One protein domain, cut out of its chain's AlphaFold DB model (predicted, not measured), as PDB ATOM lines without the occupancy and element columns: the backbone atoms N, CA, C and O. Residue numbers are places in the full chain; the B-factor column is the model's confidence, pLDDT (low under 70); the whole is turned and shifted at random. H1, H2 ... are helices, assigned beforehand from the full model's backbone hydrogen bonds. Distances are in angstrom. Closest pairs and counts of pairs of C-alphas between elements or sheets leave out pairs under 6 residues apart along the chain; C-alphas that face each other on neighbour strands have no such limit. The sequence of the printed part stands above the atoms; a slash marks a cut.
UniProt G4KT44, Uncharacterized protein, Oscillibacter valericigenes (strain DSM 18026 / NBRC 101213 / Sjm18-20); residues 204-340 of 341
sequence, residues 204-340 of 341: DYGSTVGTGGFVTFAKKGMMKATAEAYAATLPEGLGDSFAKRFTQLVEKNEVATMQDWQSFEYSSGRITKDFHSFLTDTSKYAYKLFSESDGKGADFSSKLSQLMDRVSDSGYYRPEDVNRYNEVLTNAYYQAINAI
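This is residues 204 to 340 of the 341 residues of an uncharacterized protein of Oscillibacter valericigenes (strain DSM 18026 / NBRC 101213 / Sjm18-20) (UniProt G4KT44). Five helices make an up-and-down bundle, each running against the one before it: H1, H3, H4 and H5 form a four-cornered ring in that order, with H1 and H4 at opposite corners. H2, the longest, packs on H1 outside this ring, away from H4 and H5. The 137 printed residues hold helices H1 to H5 in order and no named strand, class all helix. The whole is compact, with a radius of gyration of the C-alphas of 15.5 A, and elongated, spanning 52 by 29 by 20 A.

H1, residues 213 to 231, is the hub. It touches H2, residues 236 to 263, at a shallow tilt of 8 degrees, opposite ways, a hairpin; the closest C-alphas, of Ala 231 and Gly 239, are 4.1 A apart. H1 touches H3, residues 273 to 291, running the same way; the closest C-alphas, of Phe 214 and Ser 283, are 3.9 A apart. H3 touches H4, residues 297 to 313, with residues 282 to 290 alone, closest at C-alphas 289 and 303, 6.5 A. H4 touches H5, residues 319 to 339, closest at C-alphas 308 and 322, 6.4 A. H5 touches H1, closest at C-alphas 336 and 226, 6.5 A. H2 is apart from H4 and H5. In the five helices, every O i to N i+4 pair is within hydrogen-bond range.

H1 begins at C-alpha 213 (120.475, 139.093, 146.719) and spans 27.6 A, H2 40.1 A, H3 27.1 A, H4 23.9 A and H5 30.5 A. H5 ends at C-alpha 339 (122.931, 162.018, 142.518).

The two C-alphas farthest apart, of Pro 235 and Gly 269, are 52.4 A apart. The printed part has no cut and no long link. The pLDDT is under 70 at residues 204 to 211 and 262 to 271.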
ATOM      1  N   ASP A 204     122.775 154.860 148.884       61.00
ATOM      2  CA  ASP A 204     122.569 153.818 149.885       61.00
ATOM      3  C   ASP A 204     121.723 152.710 149.271       61.00
ATOM      4  O   ASP A 204     120.491 152.637 149.328       61.00
ATOM      5  N   TYR A 205     122.453 151.798 148.658       54.16
ATOM      6  CA  TYR A 205     121.923 150.621 148.040       54.16
ATOM      7  C   TYR A 205     121.675 149.512 149.060       54.16
ATOM      8  O   TYR A 205     121.451 148.392 148.613       54.16
ATOM      9  N   GLY A 206     121.649 149.776 150.376       43.19
ATOM     10  CA  GLY A 206     121.263 148.861 151.459       43.19
ATOM     11  C   GLY A 206     121.509 147.379 151.162       43.19
ATOM     12  O   GLY A 206     120.680 146.728 150.518       43.19
ATOM     13  N   SER A 207     122.632 146.823 151.618       45.62
ATOM     14  CA  SER A 207     123.023 145.446 151.298       45.62
ATOM     15  C   SER A 207     122.004 144.437 151.829       45.62
ATOM     16  O   SER A 207     121.899 144.220 153.039       45.62
ATOM     17  N   THR A 208     121.275 143.779 150.928       54.62
ATOM     18  CA  THR A 208     120.410 142.655 151.305       54.62
ATOM     19  C   THR A 208     121.214 141.373 151.130       54.62
ATOM     20  O   THR A 208     121.171 140.730 150.083       54.62
ATOM     21  N   VAL A 209     122.029 141.036 152.131       49.00
ATOM     22  CA  VAL A 209     122.763 139.763 152.151       49.00
ATOM     23  C   VAL A 209     121.773 138.637 152.472       49.00
ATOM     24  O   VAL A 209     120.968 138.762 153.394       49.00
ATOM     25  N   GLY A 210     121.806 137.547 151.701       59.81
ATOM     26  CA  GLY A 210     120.902 136.399 151.848       59.81
ATOM     27  C   GLY A 210     119.841 136.322 150.748       59.81
ATOM     28  O   GLY A 210     120.126 136.594 149.584       59.81
ATOM     29  N   THR A 211     118.606 135.961 151.101       60.72
ATOM     30  CA  THR A 211     117.516 135.680 150.146       60.72
ATOM     31  C   THR A 211     117.035 136.895 149.347       60.72
ATOM     32  O   THR A 211     116.233 136.739 148.442       60.72
ATOM     33  N   GLY A 212     117.519 138.107 149.621       71.25
ATOM     34  CA  GLY A 212     117.234 139.304 148.821       71.25
ATOM     35  C   GLY A 212     118.346 139.686 147.842       71.25
ATOM     36  O   GLY A 212     118.372 140.828 147.400       71.25
ATOM     37  N   GLY A 213     119.283 138.781 147.522       76.88
ATOM     38  CA  GLY A 213     120.475 139.093 146.719       76.88
ATOM     39  C   GLY A 213     120.185 139.817 145.399       76.88
ATOM     40  O   GLY A 213     120.896 140.758 145.054       76.88
ATOM     41  N   PHE A 214     119.081 139.487 144.722       85.62
ATOM     42  CA  PHE A 214     118.670 140.140 143.475       85.62
ATOM     43  C   PHE A 214     118.445 141.656 143.611       85.62
ATOM     44  O   PHE A 214     118.626 142.385 142.639       85.62
ATOM     45  N   VAL A 215     118.108 142.151 144.808       87.25
ATOM     46  CA  VAL A 215     117.990 143.588 145.103       87.25
ATOM     47  C   VAL A 215     119.347 144.271 144.951       87.25
ATOM     48  O   VAL A 215     119.436 145.332 144.342       87.25
ATOM     49  N   THR A 216     120.419 143.650 145.449       84.94
ATOM     50  CA  THR A 216     121.791 144.159 145.303       84.94
ATOM     51  C   THR A 216     122.194 144.238 143.829       84.94
ATOM     52  O   THR A 216     122.802 145.216 143.400       84.94
ATOM     53  N   PHE A 217     121.819 143.240 143.029       88.19
ATOM     54  CA  PHE A 217     122.121 143.212 141.597       88.19
ATOM     55  C   PHE A 217     121.289 144.215 140.791       88.19
ATOM     56  O   PHE A 217     121.856 144.920 139.958       88.19
ATOM     57  N   ALA A 218     119.995 144.367 141.092       91.75
ATOM     58  CA  ALA A 218     119.160 145.432 140.531       91.75
ATOM     59  C   ALA A 218     119.801 146.809 140.746       91.75
ATOM     60  O   ALA A 218     119.929 147.600 139.817       91.75
ATOM     61  N   LYS A 219     120.272 147.064 141.968       88.38
ATOM     62  CA  LYS A 219     120.914 148.320 142.361       88.38
ATOM     63  C   LYS A 219     122.233 148.580 141.631       88.38
ATOM     64  O   LYS A 219     122.449 149.693 141.171       88.38
ATOM     65  N   LYS A 220     123.074 147.558 141.426       89.06
ATOM     66  CA  LYS A 220     124.262 147.668 140.553       89.06
ATOM     67  C   LYS A 220     123.881 148.002 139.106       89.06
ATOM     68  O   LYS A 220     124.553 148.808 138.474       89.06
ATOM     69  N   GLY A 221     122.797 147.412 138.598       92.38
ATOM     70  CA  GLY A 221     122.251 147.746 137.280       92.38
ATOM     71  C   GLY A 221     121.831 149.218 137.198       92.38
ATOM     72  O   GLY A 221     122.254 149.922 136.287       92.38
ATOM     73  N   MET A 222     121.092 149.711 138.200       92.12
ATOM     74  CA  MET A 222     120.719 151.129 138.301       92.12
ATOM     75  C   MET A 222     121.941 152.041 138.381       92.12
ATOM     76  O   MET A 222     121.966 153.076 137.726       92.12
ATOM     77  N   MET A 223     122.961 151.657 139.153       91.56
ATOM     78  CA  MET A 223     124.205 152.411 139.282       91.56
ATOM     79  C   MET A 223     124.904 152.565 137.923       91.56
ATOM     80  O   MET A 223     125.307 153.672 137.573       91.56
ATOM     81  N   LYS A 224     124.981 151.485 137.130       93.50
ATOM     82  CA  LYS A 224     125.505 151.526 135.756       93.50
ATOM     83  C   LYS A 224     124.682 152.463 134.868       93.50
ATOM     84  O   LYS A 224     125.247 153.391 134.303       93.50
ATOM     85  N   ALA A 225     123.362 152.280 134.810       93.94
ATOM     86  CA  ALA A 225     122.487 153.118 133.985       93.94
ATOM     87  C   ALA A 225     122.546 154.607 134.384       93.94
ATOM     88  O   ALA A 225     122.530 155.492 133.534       93.94
ATOM     89  N   THR A 226     122.670 154.899 135.680       93.62
ATOM     90  CA  THR A 226     122.803 156.270 136.202       93.62
ATOM     91  C   THR A 226     124.140 156.893 135.802       93.62
ATOM     92  O   THR A 226     124.184 158.055 135.403       93.62
ATOM     93  N   ALA A 227     125.230 156.120 135.858       93.75
ATOM     94  CA  ALA A 227     126.537 156.561 135.383       93.75
ATOM     95  C   ALA A 227     126.541 156.836 133.872       93.75
ATOM     96  O   ALA A 227     127.102 157.843 133.446       93.75
ATOM     97  N   GLU A 228     125.880 155.997 133.073       94.88
ATOM     98  CA  GLU A 228     125.713 156.211 131.630       94.88
ATOM     99  C   GLU A 228     124.853 157.454 131.331       94.88
ATOM    100  O   GLU A 228     125.204 158.261 130.470       94.88
ATOM    101  N   ALA A 229     123.770 157.669 132.085       93.88
ATOM    102  CA  ALA A 229     122.938 158.864 131.955       93.88
ATOM    103  C   ALA A 229     123.713 160.149 132.294       93.88
ATOM    104  O   ALA A 229     123.611 161.137 131.568       93.88
ATOM    105  N   TYR A 230     124.524 160.134 133.356       95.38
ATOM    106  CA  TYR A 230     125.399 161.259 133.690       95.38
ATOM    107  C   TYR A 230     126.467 161.491 132.621       95.38
ATOM    108  O   TYR A 230     126.685 162.631 132.210       95.38
ATOM    109  N   ALA A 231     127.093 160.426 132.119       95.62
ATOM    110  CA  ALA A 231     128.093 160.510 131.063       95.62
ATOM    111  C   ALA A 231     127.567 161.225 129.811       95.62
ATOM    112  O   ALA A 231     128.281 162.035 129.230       95.62
ATOM    113  N   ALA A 232     126.301 160.997 129.448       94.94
ATOM    114  CA  ALA A 232     125.650 161.666 128.323       94.94
ATOM    115  C   ALA A 232     125.488 163.190 128.504       94.94
ATOM    116  O   ALA A 232     125.199 163.896 127.538       94.94
ATOM    117  N   THR A 233     125.661 163.716 129.723       95.44
ATOM    118  CA  THR A 233     125.670 165.165 130.003       95.44
ATOM    119  C   THR A 233     127.060 165.793 129.872       95.44
ATOM    120  O   THR A 233     127.182 167.020 129.816       95.44
ATOM    121  N   LEU A 234     128.112 164.972 129.822       96.19
ATOM    122  CA  LEU A 234     129.494 165.416 129.678       96.19
ATOM    123  C   LEU A 234     129.853 165.607 128.193       96.19
ATOM    124  O   LEU A 234     129.218 165.023 127.315       96.19
ATOM    125  N   PRO A 235     130.894 166.402 127.881       95.62
ATOM    126  CA  PRO A 235     131.476 166.423 126.541       95.62
ATOM    127  C   PRO A 235     131.857 165.011 126.080       95.62
ATOM    128  O   PRO A 235     132.445 164.273 126.866       95.62
ATOM    129  N   GLU A 236     131.579 164.675 124.815       92.56
ATOM    130  CA  GLU A 236     131.675 163.319 124.234       92.56
ATOM    131  C   GLU A 236     132.897 162.519 124.716       92.56
ATOM    132  O   GLU A 236     132.734 161.487 125.357       92.56
ATOM    133  N   GLY A 237     134.117 163.043 124.551       92.69
ATOM    134  CA  GLY A 237     135.331 162.335 124.978       92.69
ATOM    135  C   GLY A 237     135.421 162.063 126.488       92.69
ATOM    136  O   GLY A 237     135.879 160.998 126.902       92.69
ATOM    137  N   LEU A 238     134.963 162.994 127.334       94.31
ATOM    138  CA  LEU A 238     134.914 162.785 128.787       94.31
ATOM    139  C   LEU A 238     133.800 161.814 129.171       94.31
ATOM    140  O   LEU A 238     134.019 160.959 130.028       94.31
ATOM    141  N   GLY A 239     132.629 161.957 128.546       95.75
ATOM    142  CA  GLY A 239     131.474 161.090 128.751       95.75
ATOM    143  C   GLY A 239     131.799 159.640 128.414       95.75
ATOM    144  O   GLY A 239     131.607 158.764 129.253       95.75
ATOM    145  N   ASP A 240     132.389 159.391 127.249       95.38
ATOM    146  CA  ASP A 240     132.753 158.049 126.791       95.38
ATOM    147  C   ASP A 240     133.753 157.371 127.733       95.38
ATOM    148  O   ASP A 240     133.541 156.233 128.170       95.38
ATOM    149  N   SER A 241     134.824 158.081 128.104       94.50
ATOM    150  CA  SER A 241     135.819 157.585 129.062       94.50
ATOM    151  C   SER A 241     135.200 157.294 130.428       94.50
ATOM    152  O   SER A 241     135.418 156.217 130.993       94.50
ATOM    153  N   PHE A 242     134.382 158.219 130.939       95.00
ATOM    154  CA  PHE A 242     133.689 158.065 132.213       95.00
ATOM    155  C   PHE A 242     132.765 156.843 132.203       95.00
ATOM    156  O   PHE A 242     132.901 155.964 133.055       95.00
ATOM    157  N   ALA A 243     131.859 156.755 131.223       94.94
ATOM    158  CA  ALA A 243     130.895 155.666 131.102       94.94
ATOM    159  C   ALA A 243     131.605 154.316 131.021       94.94
ATOM    160  O   ALA A 243     131.256 153.379 131.745       94.94
ATOM    161  N   LYS A 244     132.648 154.227 130.189       94.25
ATOM    162  CA  LYS A 244     133.446 153.015 130.013       94.25
ATOM    163  C   LYS A 244     134.097 152.573 131.318       94.25
ATOM    164  O   LYS A 244     133.993 151.403 131.685       94.25
ATOM    165  N   ARG A 245     134.770 153.482 132.027       91.31
ATOM    166  CA  ARG A 245     135.492 153.144 133.263       91.31
ATOM    167  C   ARG A 245     134.562 152.822 134.414       91.31
ATOM    168  O   ARG A 245     134.768 151.810 135.082       91.31
ATOM    169  N   PHE A 246     133.507 153.606 134.595       92.44
ATOM    170  CA  PHE A 246     132.517 153.332 135.626       92.44
ATOM    171  C   PHE A 246     131.832 151.980 135.384       92.44
ATOM    172  O   PHE A 246     131.738 151.159 136.297       92.44
ATOM    173  N   THR A 247     131.448 151.692 134.136       91.94
ATOM    174  CA  THR A 247     130.868 150.399 133.745       91.94
ATOM    175  C   THR A 247     131.808 149.238 134.055       91.94
ATOM    176  O   THR A 247     131.387 148.271 134.685       91.94
ATOM    177  N   GLN A 248     133.093 149.352 133.705       89.75
ATOM    178  CA  GLN A 248     134.095 148.327 134.022       89.75
ATOM    179  C   GLN A 248     134.218 148.070 135.530       89.75
ATOM    180  O   GLN A 248     134.349 146.917 135.944       89.75
ATOM    181  N   LEU A 249     134.163 149.117 136.361       87.50
ATOM    182  CA  LEU A 249     134.201 148.976 137.820       87.50
ATOM    183  C   LEU A 249     132.953 148.263 138.352       87.50
ATOM    184  O   LEU A 249     133.075 147.338 139.159       87.50
ATOM    185  N   VAL A 250     131.765 148.649 137.877       88.56
ATOM    186  CA  VAL A 250     130.497 148.018 138.273       88.56
ATOM    187  C   VAL A 250     130.465 146.549 137.851       88.56
ATOM    188  O   VAL A 250     130.117 145.699 138.664       88.56
ATOM    189  N   GLU A 251     130.857 146.233 136.617       86.81
ATOM    190  CA  GLU A 251     130.878 144.865 136.082       86.81
ATOM    191  C   GLU A 251     131.894 143.985 136.819       86.81
ATOM    192  O   GLU A 251     131.575 142.869 137.224       86.81
ATOM    193  N   LYS A 252     133.097 144.500 137.103       83.62
ATOM    194  CA  LYS A 252     134.082 143.785 137.928       83.62
ATOM    195  C   LYS A 252     133.532 143.486 139.328       83.62
ATOM    196  O   LYS A 252     133.700 142.378 139.840       83.62
ATOM    197  N   ASN A 253     132.872 144.463 139.951       82.31
ATOM    198  CA  ASN A 253     132.257 144.309 141.268       82.31
ATOM    199  C   ASN A 253     131.032 143.375 141.237       82.31
ATOM    200  O   ASN A 253     130.783 142.665 142.211       82.31
ATOM    201  N   GLU A 254     130.259 143.353 140.152       81.81
ATOM    202  CA  GLU A 254     129.166 142.404 139.905       81.81
ATOM    203  C   GLU A 254     129.688 140.969 139.875       81.81
ATOM    204  O   GLU A 254     129.240 140.163 140.692       81.81
ATOM    205  N   VAL A 255     130.700 140.690 139.048       80.06
ATOM    206  CA  VAL A 255     131.298 139.355 138.910       80.06
ATOM    207  C   VAL A 255     131.817 138.850 140.254       80.06
ATOM    208  O   VAL A 255     131.512 137.725 140.648       80.06
ATOM    209  N   ALA A 256     132.554 139.685 140.990       74.62
ATOM    210  CA  ALA A 256     133.072 139.313 142.303       74.62
ATOM    211  C   ALA A 256     131.953 139.072 143.326       74.62
ATOM    212  O   ALA A 256     131.966 138.065 144.026       74.62
ATOM    213  N   THR A 257     130.932 139.938 143.362       75.06
ATOM    214  CA  THR A 257     129.783 139.751 144.267       75.06
ATOM    215  C   THR A 257     129.024 138.468 143.932       75.06
ATOM    216  O   THR A 257     128.576 137.770 144.835       75.06
ATOM    217  N   MET A 258     128.889 138.131 142.647       75.31
ATOM    218  CA  MET A 258     128.258 136.887 142.209       75.31
ATOM    219  C   MET A 258     129.078 135.663 142.626       75.31
ATOM    220  O   MET A 258     128.500 134.685 143.090       75.31
ATOM    221  N   GLN A 259     130.406 135.716 142.502       74.81
ATOM    222  CA  GLN A 259     131.306 134.651 142.956       74.81
ATOM    223  C   GLN A 259     131.234 134.456 144.472       74.81
ATOM    224  O   GLN A 259     131.049 133.328 144.929       74.81
ATOM    225  N   ASP A 260     131.301 135.541 145.247       71.94
ATOM    226  CA  ASP A 260     131.168 135.496 146.704       71.94
ATOM    227  C   ASP A 260     129.821 134.894 147.104       71.94
ATOM    228  O   ASP A 260     129.749 134.021 147.970       71.94
ATOM    229  N   TRP A 261     128.747 135.295 146.426       70.62
ATOM    230  CA  TRP A 261     127.404 134.815 146.719       70.62
ATOM    231  C   TRP A 261     127.190 133.349 146.326       70.62
ATOM    232  O   TRP A 261     126.571 132.601 147.077       70.62
ATOM    233  N   GLN A 262     127.771 132.898 145.211       69.19
ATOM    234  CA  GLN A 262     127.811 131.479 144.839       69.19
ATOM    235  C   GLN A 262     128.653 130.653 145.820       69.19
ATOM    236  O   GLN A 262     128.307 129.513 146.115       69.19
ATOM    237  N   SER A 263     129.731 131.223 146.366       65.62
ATOM    238  CA  SER A 263     130.576 130.558 147.365       65.62
ATOM    239  C   SER A 263     129.927 130.479 148.754       65.62
ATOM    240  O   SER A 263     130.274 129.611 149.557       65.62
ATOM    241  N   PHE A 264     128.963 131.365 149.036       58.19
ATOM    242  CA  PHE A 264     128.229 131.416 150.299       58.19
ATOM    243  C   PHE A 264     127.289 130.210 150.485       58.19
ATOM    244  O   PHE A 264     126.863 129.911 151.604       58.19
ATOM    245  N   GLU A 265     126.999 129.458 149.422       53.00
ATOM    246  CA  GLU A 265     126.117 128.300 149.477       53.00
ATOM    247  C   GLU A 265     126.865 126.967 149.514       53.00
ATOM    248  O   GLU A 265     127.417 126.517 148.524       53.00
ATOM    249  N   TYR A 266     126.862 126.352 150.703       48.97
ATOM    250  CA  TYR A 266     126.689 124.908 150.979       48.97
ATOM    251  C   TYR A 266     126.845 124.608 152.484       48.97
ATOM    252  O   TYR A 266     126.439 123.550 152.959       48.97
ATOM    253  N   SER A 267     127.392 125.539 153.274       45.28
ATOM    254  CA  SER A 267     127.828 125.267 154.651       45.28
ATOM    255  C   SER A 267     126.718 125.234 155.713       45.28
ATOM    256  O   SER A 267     126.963 124.734 156.809       45.28
ATOM    257  N   SER A 268     125.501 125.723 155.428       50.53
ATOM    258  CA  SER A 268     124.430 125.823 156.442       50.53
ATOM    259  C   SER A 268     123.233 124.881 156.253       50.53
ATOM    260  O   SER A 268     122.426 124.759 157.172       50.53
ATOM    261  N   GLY A 269     123.084 124.225 155.092       53.16
ATOM    262  CA  GLY A 269     121.955 123.325 154.802       53.16
ATOM    263  C   GLY A 269     120.564 123.988 154.768       53.16
ATOM    264  O   GLY A 269     119.560 123.286 154.831       53.16
ATOM    265  N   ARG A 270     120.486 125.328 154.706       55.03
ATOM    266  CA  ARG A 270     119.234 126.103 154.851       55.03
ATOM    267  C   ARG A 270     118.529 126.478 153.539       55.03
ATOM    268  O   ARG A 270     117.408 126.969 153.602       55.03
ATOM    269  N   ILE A 271     119.153 126.269 152.380       66.00
ATOM    270  CA  ILE A 271     118.629 126.663 151.059       66.00
ATOM    271  C   ILE A 271     118.583 125.428 150.153       66.00
ATOM    272  O   ILE A 271     119.535 124.647 150.117       66.00
ATOM    273  N   THR A 272     117.461 125.208 149.461       73.69
ATOM    274  CA  THR A 272     117.347 124.124 148.476       73.69
ATOM    275  C   THR A 272     118.082 124.503 147.192       73.69
ATOM    276  O   THR A 272     118.160 125.678 146.834       73.69
ATOM    277  N   LYS A 273     118.575 123.502 146.454       77.19
ATOM    278  CA  LYS A 273     119.237 123.712 145.157       77.19
ATOM    279  C   LYS A 273     118.365 124.509 144.175       77.19
ATOM    280  O   LYS A 273     118.879 125.355 143.448       77.19
ATOM    281  N   ASP A 274     117.057 124.263 144.184       81.94
ATOM    282  CA  ASP A 274     116.106 124.954 143.308       81.94
ATOM    283  C   ASP A 274     115.967 126.431 143.688       81.94
ATOM    284  O   ASP A 274     116.010 127.300 142.817       81.94
ATOM    285  N   PHE A 275     115.893 126.732 144.991       81.00
ATOM    286  CA  PHE A 275     115.833 128.110 145.464       81.00
ATOM    287  C   PHE A 275     117.135 128.864 145.165       81.00
ATOM    288  O   PHE A 275     117.070 130.003 144.712       81.00
ATOM    289  N   HIS A 276     118.299 128.221 145.310       78.81
ATOM    290  CA  HIS A 276     119.589 128.799 144.915       78.81
ATOM    291  C   HIS A 276     119.661 129.150 143.425       78.81
ATOM    292  O   HIS A 276     120.098 130.240 143.045       78.81
ATOM    293  N   SER A 277     119.226 128.220 142.569       84.56
ATOM    294  CA  SER A 277     119.217 128.429 141.121       84.56
ATOM    295  C   SER A 277     118.312 129.600 140.758       84.56
ATOM    296  O   SER A 277     118.734 130.505 140.039       84.56
ATOM    297  N   PHE A 278     117.101 129.634 141.322       87.25
ATOM    298  CA  PHE A 278     116.171 130.748 141.156       87.25
ATOM    299  C   PHE A 278     116.804 132.084 141.568       87.25
ATOM    300  O   PHE A 278     116.696 133.081 140.853       87.25
ATOM    301  N   LEU A 279     117.468 132.100 142.719       83.44
ATOM    302  CA  LEU A 279     118.114 133.262 143.311       83.44
ATOM    303  C   LEU A 279     119.246 133.807 142.426       83.44
ATOM    304  O   LEU A 279     119.328 135.017 142.190       83.44
ATOM    305  N   THR A 280     120.081 132.918 141.888       84.62
ATOM    306  CA  THR A 280     121.171 133.256 140.961       84.62
ATOM    307  C   THR A 280     120.630 133.806 139.648       84.62
ATOM    308  O   THR A 280     121.073 134.861 139.184       84.62
ATOM    309  N   ASP A 281     119.637 133.138 139.066       90.25
ATOM    310  CA  ASP A 281     119.049 133.551 137.794       90.25
ATOM    311  C   ASP A 281     118.306 134.881 137.922       90.25
ATOM    312  O   ASP A 281     118.433 135.753 137.063       90.25
ATOM    313  N   THR A 282     117.575 135.074 139.019       91.56
ATOM    314  CA  THR A 282     116.863 136.326 139.302       91.56
ATOM    315  C   THR A 282     117.831 137.469 139.586       91.56
ATOM    316  O   THR A 282     117.569 138.593 139.173       91.56
ATOM    317  N   SER A 283     118.985 137.199 140.199       89.44
ATOM    318  CA  SER A 283     120.035 138.202 140.410       89.44
ATOM    319  C   SER A 283     120.669 138.672 139.099       89.44
ATOM    320  O   SER A 283     120.735 139.874 138.848       89.44
ATOM    321  N   LYS A 284     121.049 137.742 138.214       90.88
ATOM    322  CA  LYS A 284     121.550 138.077 136.866       90.88
ATOM    323  C   LYS A 284     120.508 138.836 136.050       90.88
ATOM    324  O   LYS A 284     120.827 139.828 135.398       90.88
ATOM    325  N   TYR A 285     119.259 138.372 136.109       94.94
ATOM    326  CA  TYR A 285     118.129 139.027 135.460       94.94
ATOM    327  C   TYR A 285     117.950 140.460 135.966       94.94
ATOM    328  O   TYR A 285     117.853 141.370 135.155       94.94
ATOM    329  N   ALA A 286     117.968 140.670 137.283       94.19
ATOM    330  CA  ALA A 286     117.807 141.980 137.897       94.19
ATOM    331  C   ALA A 286     118.920 142.959 137.493       94.19
ATOM    332  O   ALA A 286     118.616 144.087 137.111       94.19
ATOM    333  N   TYR A 287     120.189 142.529 137.527       93.12
ATOM    334  CA  TYR A 287     121.301 143.361 137.055       93.12
ATOM    335  C   TYR A 287     121.093 143.789 135.605       93.12
ATOM    336  O   TYR A 287     121.079 144.985 135.320       93.12
ATOM    337  N   LYS A 288     120.859 142.819 134.711       95.56
ATOM    338  CA  LYS A 288     120.657 143.091 133.287       95.56
ATOM    339  C   LYS A 288     119.484 144.046 133.068       95.56
ATOM    340  O   LYS A 288     119.650 145.075 132.419       95.56
ATOM    341  N   LEU A 289     118.336 143.729 133.668       96.25
ATOM    342  CA  LEU A 289     117.101 144.489 133.523       96.25
ATOM    343  C   LEU A 289     117.313 145.962 133.866       96.25
ATOM    344  O   LEU A 289     116.920 146.819 133.088       96.25
ATOM    345  N   PHE A 290     117.960 146.271 134.991       94.69
ATOM    346  CA  PHE A 290     118.180 147.660 135.395       94.69
ATOM    347  C   PHE A 290     119.394 148.321 134.740       94.69
ATOM    348  O   PHE A 290     119.402 149.542 134.633       94.69
ATOM    349  N   SER A 291     120.383 147.554 134.270       94.06
ATOM    350  CA  SER A 291     121.501 148.099 133.485       94.06
ATOM    351  C   SER A 291     121.074 148.613 132.111       94.06
ATOM    352  O   SER A 291     121.705 149.507 131.574       94.06
ATOM    353  N   GLU A 292     119.981 148.077 131.565       92.62
ATOM    354  CA  GLU A 292     119.382 148.496 130.291       92.62
ATOM    355  C   GLU A 292     118.276 149.553 130.505       92.62
ATOM    356  O   GLU A 292     117.370 149.708 129.681       92.62
ATOM    357  N   SER A 293     118.279 150.220 131.664       89.25
ATOM    358  CA  SER A 293     117.323 151.278 131.992       89.25
ATOM    359  C   SER A 293     117.689 152.575 131.281       89.25
ATOM    360  O   SER A 293     118.855 152.959 131.270       89.25
ATOM    361  N   ASP A 294     116.697 153.295 130.755       84.56
ATOM    362  CA  ASP A 294     116.914 154.639 130.194       84.56
ATOM    363  C   ASP A 294     116.935 155.743 131.271       84.56
ATOM    364  O   ASP A 294     116.995 156.934 130.959       84.56
ATOM    365  N   GLY A 295     116.852 155.342 132.545       76.25
ATOM    366  CA  GLY A 295     116.892 156.226 133.708       76.25
ATOM    367  C   GLY A 295     115.601 157.009 133.949       76.25
ATOM    368  O   GLY A 295     115.525 157.756 134.921       76.25
ATOM    369  N   LYS A 296     114.561 156.857 133.117       85.88
ATOM    370  CA  LYS A 296     113.293 157.576 133.296       85.88
ATOM    371  C   LYS A 296     112.349 156.826 134.225       85.88
ATOM    372  O   LYS A 296     112.281 155.600 134.228       85.88
ATOM    373  N   GLY A 297     111.508 157.583 134.933       87.62
ATOM    374  CA  GLY A 297     110.573 157.025 135.915       87.62
ATOM    375  C   GLY A 297     109.625 155.972 135.339       87.62
ATOM    376  O   GLY A 297     109.381 154.960 135.984       87.62
ATOM    377  N   ALA A 298     109.137 156.165 134.108       91.12
ATOM    378  CA  ALA A 298     108.249 155.203 133.454       91.12
ATOM    379  C   ALA A 298     108.953 153.877 133.115       91.12
ATOM    380  O   ALA A 298     108.386 152.808 133.347       91.12
ATOM    381  N   ASP A 299     110.186 153.940 132.604       92.81
ATOM    382  CA  ASP A 299     110.985 152.750 132.302       92.81
ATOM    383  C   ASP A 299     111.383 152.019 133.588       92.81
ATOM    384  O   ASP A 299     111.181 150.809 133.708       92.81
ATOM    385  N   PHE A 300     111.824 152.770 134.604       92.88
ATOM    386  CA  PHE A 300     112.100 152.239 135.934       92.88
ATOM    387  C   PHE A 300     110.882 151.522 136.529       92.88
ATOM    388  O   PHE A 300     111.004 150.373 136.950       92.88
ATOM    389  N   SER A 301     109.701 152.151 136.534       93.50
ATOM    390  CA  SER A 301     108.473 151.531 137.052       93.50
ATOM    391  C   SER A 301     108.103 150.257 136.291       93.50
ATOM    392  O   SER A 301     107.703 149.273 136.910       93.50
ATOM    393  N   SER A 302     108.278 150.237 134.964       96.19
ATOM    394  CA  SER A 302     108.035 149.038 134.157       96.19
ATOM    395  C   SER A 302     108.996 147.904 134.521       96.19
ATOM    396  O   SER A 302     108.561 146.780 134.771       96.19
ATOM    397  N   LYS A 303     110.298 148.190 134.602       96.44
ATOM    398  CA  LYS A 303     111.332 147.215 134.978       96.44
ATOM    399  C   LYS A 303     111.155 146.715 136.413       96.44
ATOM    400  O   LYS A 303     111.297 145.523 136.679       96.44
ATOM    401  N   LEU A 304     110.775 147.596 137.334       95.81
ATOM    402  CA  LEU A 304     110.464 147.226 138.709       95.81
ATOM    403  C   LEU A 304     109.268 146.280 138.781       95.81
ATOM    404  O   LEU A 304     109.378 145.250 139.440       95.81
ATOM    405  N   SER A 305     108.185 146.568 138.052       96.25
ATOM    406  CA  SER A 305     107.044 145.651 137.940       96.25
ATOM    407  C   SER A 305     107.491 144.284 137.427       96.25
ATOM    408  O   SER A 305     107.241 143.283 138.083       96.25
ATOM    409  N   GLN A 306     108.256 144.240 136.330       97.12
ATOM    410  CA  GLN A 306     108.750 142.984 135.752       97.12
ATOM    411  C   GLN A 306     109.590 142.155 136.736       97.12
ATOM    412  O   GLN A 306     109.501 140.926 136.752       97.12
ATOM    413  N   LEU A 307     110.435 142.799 137.549       96.31
ATOM    414  CA  LEU A 307     111.194 142.096 138.581       96.31
ATOM    415  C   LEU A 307     110.285 141.612 139.718       96.31
ATOM    416  O   LEU A 307     110.448 140.480 140.168       96.31
ATOM    417  N   MET A 308     109.345 142.439 140.184       95.31
ATOM    418  CA  MET A 308     108.443 142.075 141.281       95.31
ATOM    419  C   MET A 308     107.486 140.947 140.886       95.31
ATOM    420  O   MET A 308     107.299 140.031 141.684       95.31
ATOM    421  N   ASP A 309     106.979 140.942 139.651       96.00
ATOM    422  CA  ASP A 309     106.156 139.859 139.102       96.00
ATOM    423  C   ASP A 309     106.942 138.542 139.101       96.00
ATOM    424  O   ASP A 309     106.497 137.541 139.660       96.00
ATOM    425  N   ARG A 310     108.190 138.559 138.608       94.94
ATOM    426  CA  ARG A 310     109.076 137.381 138.627       94.94
ATOM    427  C   ARG A 310     109.323 136.844 140.040       94.94
ATOM    428  O   ARG A 310     109.387 135.631 140.236       94.94
ATOM    429  N   VAL A 311     109.530 137.730 141.015       92.38
ATOM    430  CA  VAL A 311     109.772 137.336 142.412       92.38
ATOM    431  C   VAL A 311     108.491 136.791 143.045       92.38
ATOM    432  O   VAL A 311     108.548 135.769 143.729       92.38
ATOM    433  N   SER A 312     107.346 137.420 142.783       91.94
ATOM    434  CA  SER A 312     106.029 136.996 143.269       91.94
ATOM    435  C   SER A 312     105.640 135.618 142.722       91.94
ATOM    436  O   SER A 312     105.303 134.716 143.490       91.94
ATOM    437  N   ASP A 313     105.781 135.412 141.412       93.00
ATOM    438  CA  ASP A 313     105.391 134.175 140.724       93.00
ATOM    439  C   ASP A 313     106.268 132.969 141.092       93.00
ATOM    440  O   ASP A 313     105.901 131.821 140.846       93.00
ATOM    441  N   SER A 314     107.424 133.210 141.716       89.06
ATOM    442  CA  SER A 314     108.331 132.149 142.161       89.06
ATOM    443  C   SER A 314     107.763 131.280 143.287       89.06
ATOM    444  O   SER A 314     108.214 130.152 143.482       89.06
ATOM    445  N   GLY A 315     106.815 131.808 144.069       86.12
ATOM    446  CA  GLY A 315     106.283 131.150 145.265       86.12
ATOM    447  C   GLY A 315     107.262 131.057 146.447       86.12
ATOM    448  O   GLY A 315     106.895 130.509 147.485       86.12
ATOM    449  N   TYR A 316     108.486 131.593 146.331       85.38
ATOM    450  CA  TYR A 316     109.488 131.576 147.409       85.38
ATOM    451  C   TYR A 316     109.364 132.741 148.398       85.38
ATOM    452  O   TYR A 316     109.910 132.669 149.500       85.38
ATOM    453  N   TYR A 317     108.660 133.809 148.021       84.44
ATOM    454  CA  TYR A 317     108.523 135.028 148.820       84.44
ATOM    455  C   TYR A 317     107.072 135.283 149.160       84.44
ATOM    456  O   TYR A 317     106.175 135.042 148.351       84.44
ATOM    457  N   ARG A 318     106.845 135.812 150.359       88.69
ATOM    458  CA  ARG A 318     105.516 136.273 150.739       88.69
ATOM    459  C   ARG A 318     105.265 137.657 150.136       88.69
ATOM    460  O   ARG A 318     106.227 138.402 149.925       88.69
ATOM    461  N   PRO A 319     103.999 138.045 149.914       90.50
ATOM    462  CA  PRO A 319     103.665 139.367 149.389       90.50
ATOM    463  C   PRO A 319     104.296 140.529 150.173       90.50
ATOM    464  O   PRO A 319     104.702 141.525 149.581       90.50
ATOM    465  N   GLU A 320     104.444 140.404 151.495       88.50
ATOM    466  CA  GLU A 320     105.066 141.438 152.333       88.50
ATOM    467  C   GLU A 320     106.561 141.609 152.035       88.50
ATOM    468  O   GLU A 320     107.078 142.727 152.066       88.50
ATOM    469  N   ASP A 321     107.253 140.511 151.719       85.31
ATOM    470  CA  ASP A 321     108.669 140.536 151.358       85.31
ATOM    471  C   ASP A 321     108.845 141.208 149.980       85.31
ATOM    472  O   ASP A 321     109.707 142.074 149.823       85.31
ATOM    473  N   VAL A 322     107.966 140.900 149.016       89.12
ATOM    474  CA  VAL A 322     107.936 141.543 147.685       89.12
ATOM    475  C   VAL A 322     107.684 143.050 147.800       89.12
ATOM    476  O   VAL A 322     108.427 143.843 147.220       89.12
ATOM    477  N   ASN A 323     106.702 143.467 148.605       89.12
ATOM    478  CA  ASN A 323     106.408 144.886 148.839       89.12
ATOM    479  C   ASN A 323     107.603 145.628 149.443       89.12
ATOM    480  O   ASN A 323     107.953 146.717 148.991       89.12
ATOM    481  N   ARG A 324     108.294 145.014 150.409       88.56
ATOM    482  CA  ARG A 324     109.510 145.593 150.986       88.56
ATOM    483  C   ARG A 324     110.608 145.777 149.936       88.56
ATOM    484  O   ARG A 324     111.292 146.798 149.941       88.56
ATOM    485  N   TYR A 325     110.808 144.809 149.041       89.50
ATOM    486  CA  TYR A 325     111.807 144.938 147.976       89.50
ATOM    487  C   TYR A 325     111.444 146.027 146.966       89.50
ATOM    488  O   TYR A 325     112.327 146.773 146.541       89.50
ATOM    489  N   ASN A 326     110.157 146.165 146.642       90.88
ATOM    490  CA  ASN A 326     109.642 147.244 145.807       90.88
ATOM    491  C   ASN A 326     109.979 148.629 146.397       90.88
ATOM    492  O   ASN A 326     110.571 149.471 145.719       90.88
ATOM    493  N   GLU A 327     109.700 148.842 147.686       89.69
ATOM    494  CA  GLU A 327     110.027 150.091 148.392       89.69
ATOM    495  C   GLU A 327     111.533 150.381 148.390       89.69
ATOM    496  O   GLU A 327     111.969 151.494 148.091       89.69
ATOM    497  N   VAL A 328     112.349 149.364 148.681       88.88
ATOM    498  CA  VAL A 328     113.810 149.489 148.724       88.88
ATOM    499  C   VAL A 328     114.387 149.887 147.362       88.88
ATOM    500  O   VAL A 328     115.283 150.731 147.301       88.88
ATOM    501  N   LEU A 329     113.900 149.292 146.273       90.06
ATOM    502  CA  LEU A 329     114.361 149.612 144.919       90.06
ATOM    503  C   LEU A 329     113.845 150.974 144.446       90.06
ATOM    504  O   LEU A 329     114.588 151.711 143.803       90.06
ATOM    505  N   THR A 330     112.621 151.343 144.817       91.50
ATOM    506  CA  THR A 330     112.057 152.671 144.538       91.50
ATOM    507  C   THR A 330     112.875 153.777 145.204       91.50
ATOM    508  O   THR A 330     113.235 154.760 144.559       91.50
ATOM    509  N   ASN A 331     113.236 153.603 146.477       89.56
ATOM    510  CA  ASN A 331     114.077 154.563 147.192       89.56
ATOM    511  C   ASN A 331     115.473 154.682 146.566       89.56
ATOM    512  O   ASN A 331     115.972 155.794 146.402       89.56
ATOM    513  N   ALA A 332     116.078 153.554 146.178       87.94
ATOM    514  CA  ALA A 332     117.375 153.545 145.504       87.94
ATOM    515  C   ALA A 332     117.340 154.313 144.172       87.94
ATOM    516  O   ALA A 332     118.248 155.090 143.894       87.94
ATOM    517  N   TYR A 333     116.272 154.159 143.385       90.31
ATOM    518  CA  TYR A 333     116.089 154.919 142.148       90.31
ATOM    519  C   TYR A 333     116.041 156.429 142.393       90.31
ATOM    520  O   TYR A 333     116.768 157.175 141.741       90.31
ATOM    521  N   TYR A 334     115.250 156.899 143.360       90.31
ATOM    522  CA  TYR A 334     115.181 158.335 143.644       90.31
ATOM    523  C   TYR A 334     116.513 158.905 144.137       90.31
ATOM    524  O   TYR A 334     116.876 160.018 143.765       90.31
ATOM    525  N   GLN A 335     117.266 158.146 144.934       88.62
ATOM    526  CA  GLN A 335     118.614 158.549 145.332       88.62
ATOM    527  C   GLN A 335     119.568 158.625 144.131       88.62
ATOM    528  O   GLN A 335     120.321 159.588 144.025       88.62
ATOM    529  N   ALA A 336     119.495 157.667 143.203       87.44
ATOM    530  CA  ALA A 336     120.321 157.650 142.000       87.44
ATOM    531  C   ALA A 336     120.032 158.833 141.065       87.44
ATOM    532  O   ALA A 336     120.962 159.490 140.605       87.44
ATOM    533  N   ILE A 337     118.760 159.176 140.850       88.00
ATOM    534  CA  ILE A 337     118.393 160.357 140.055       88.00
ATOM    535  C   ILE A 337     118.856 161.651 140.731       88.00
ATOM    536  O   ILE A 337     119.400 162.532 140.067       88.00
ATOM    537  N   ASN A 338     118.710 161.753 142.054       87.81
ATOM    538  CA  ASN A 338     119.187 162.917 142.801       87.81
ATOM    539  C   ASN A 338     120.717 163.062 142.763       87.81
ATOM    540  O   ASN A 338     121.208 164.178 142.886       87.81
ATOM    541  N   ALA A 339     121.471 161.972 142.592       86.25
ATOM    542  CA  ALA A 339     122.931 162.018 142.518       86.25
ATOM    543  C   ALA A 339     123.456 162.714 141.249       86.25
ATOM    544  O   ALA A 339     124.601 163.166 141.236       86.25
ATOM    545  N   ILE A 340     122.637 162.790 140.194       86.81
ATOM    546  CA  ILE A 340     123.016 163.337 138.881       86.81
ATOM    547  C   ILE A 340     122.227 164.597 138.490       86.81
ATOM    548  O   ILE A 340     122.397 165.087 137.373       86.81
TER     549      ILE A 340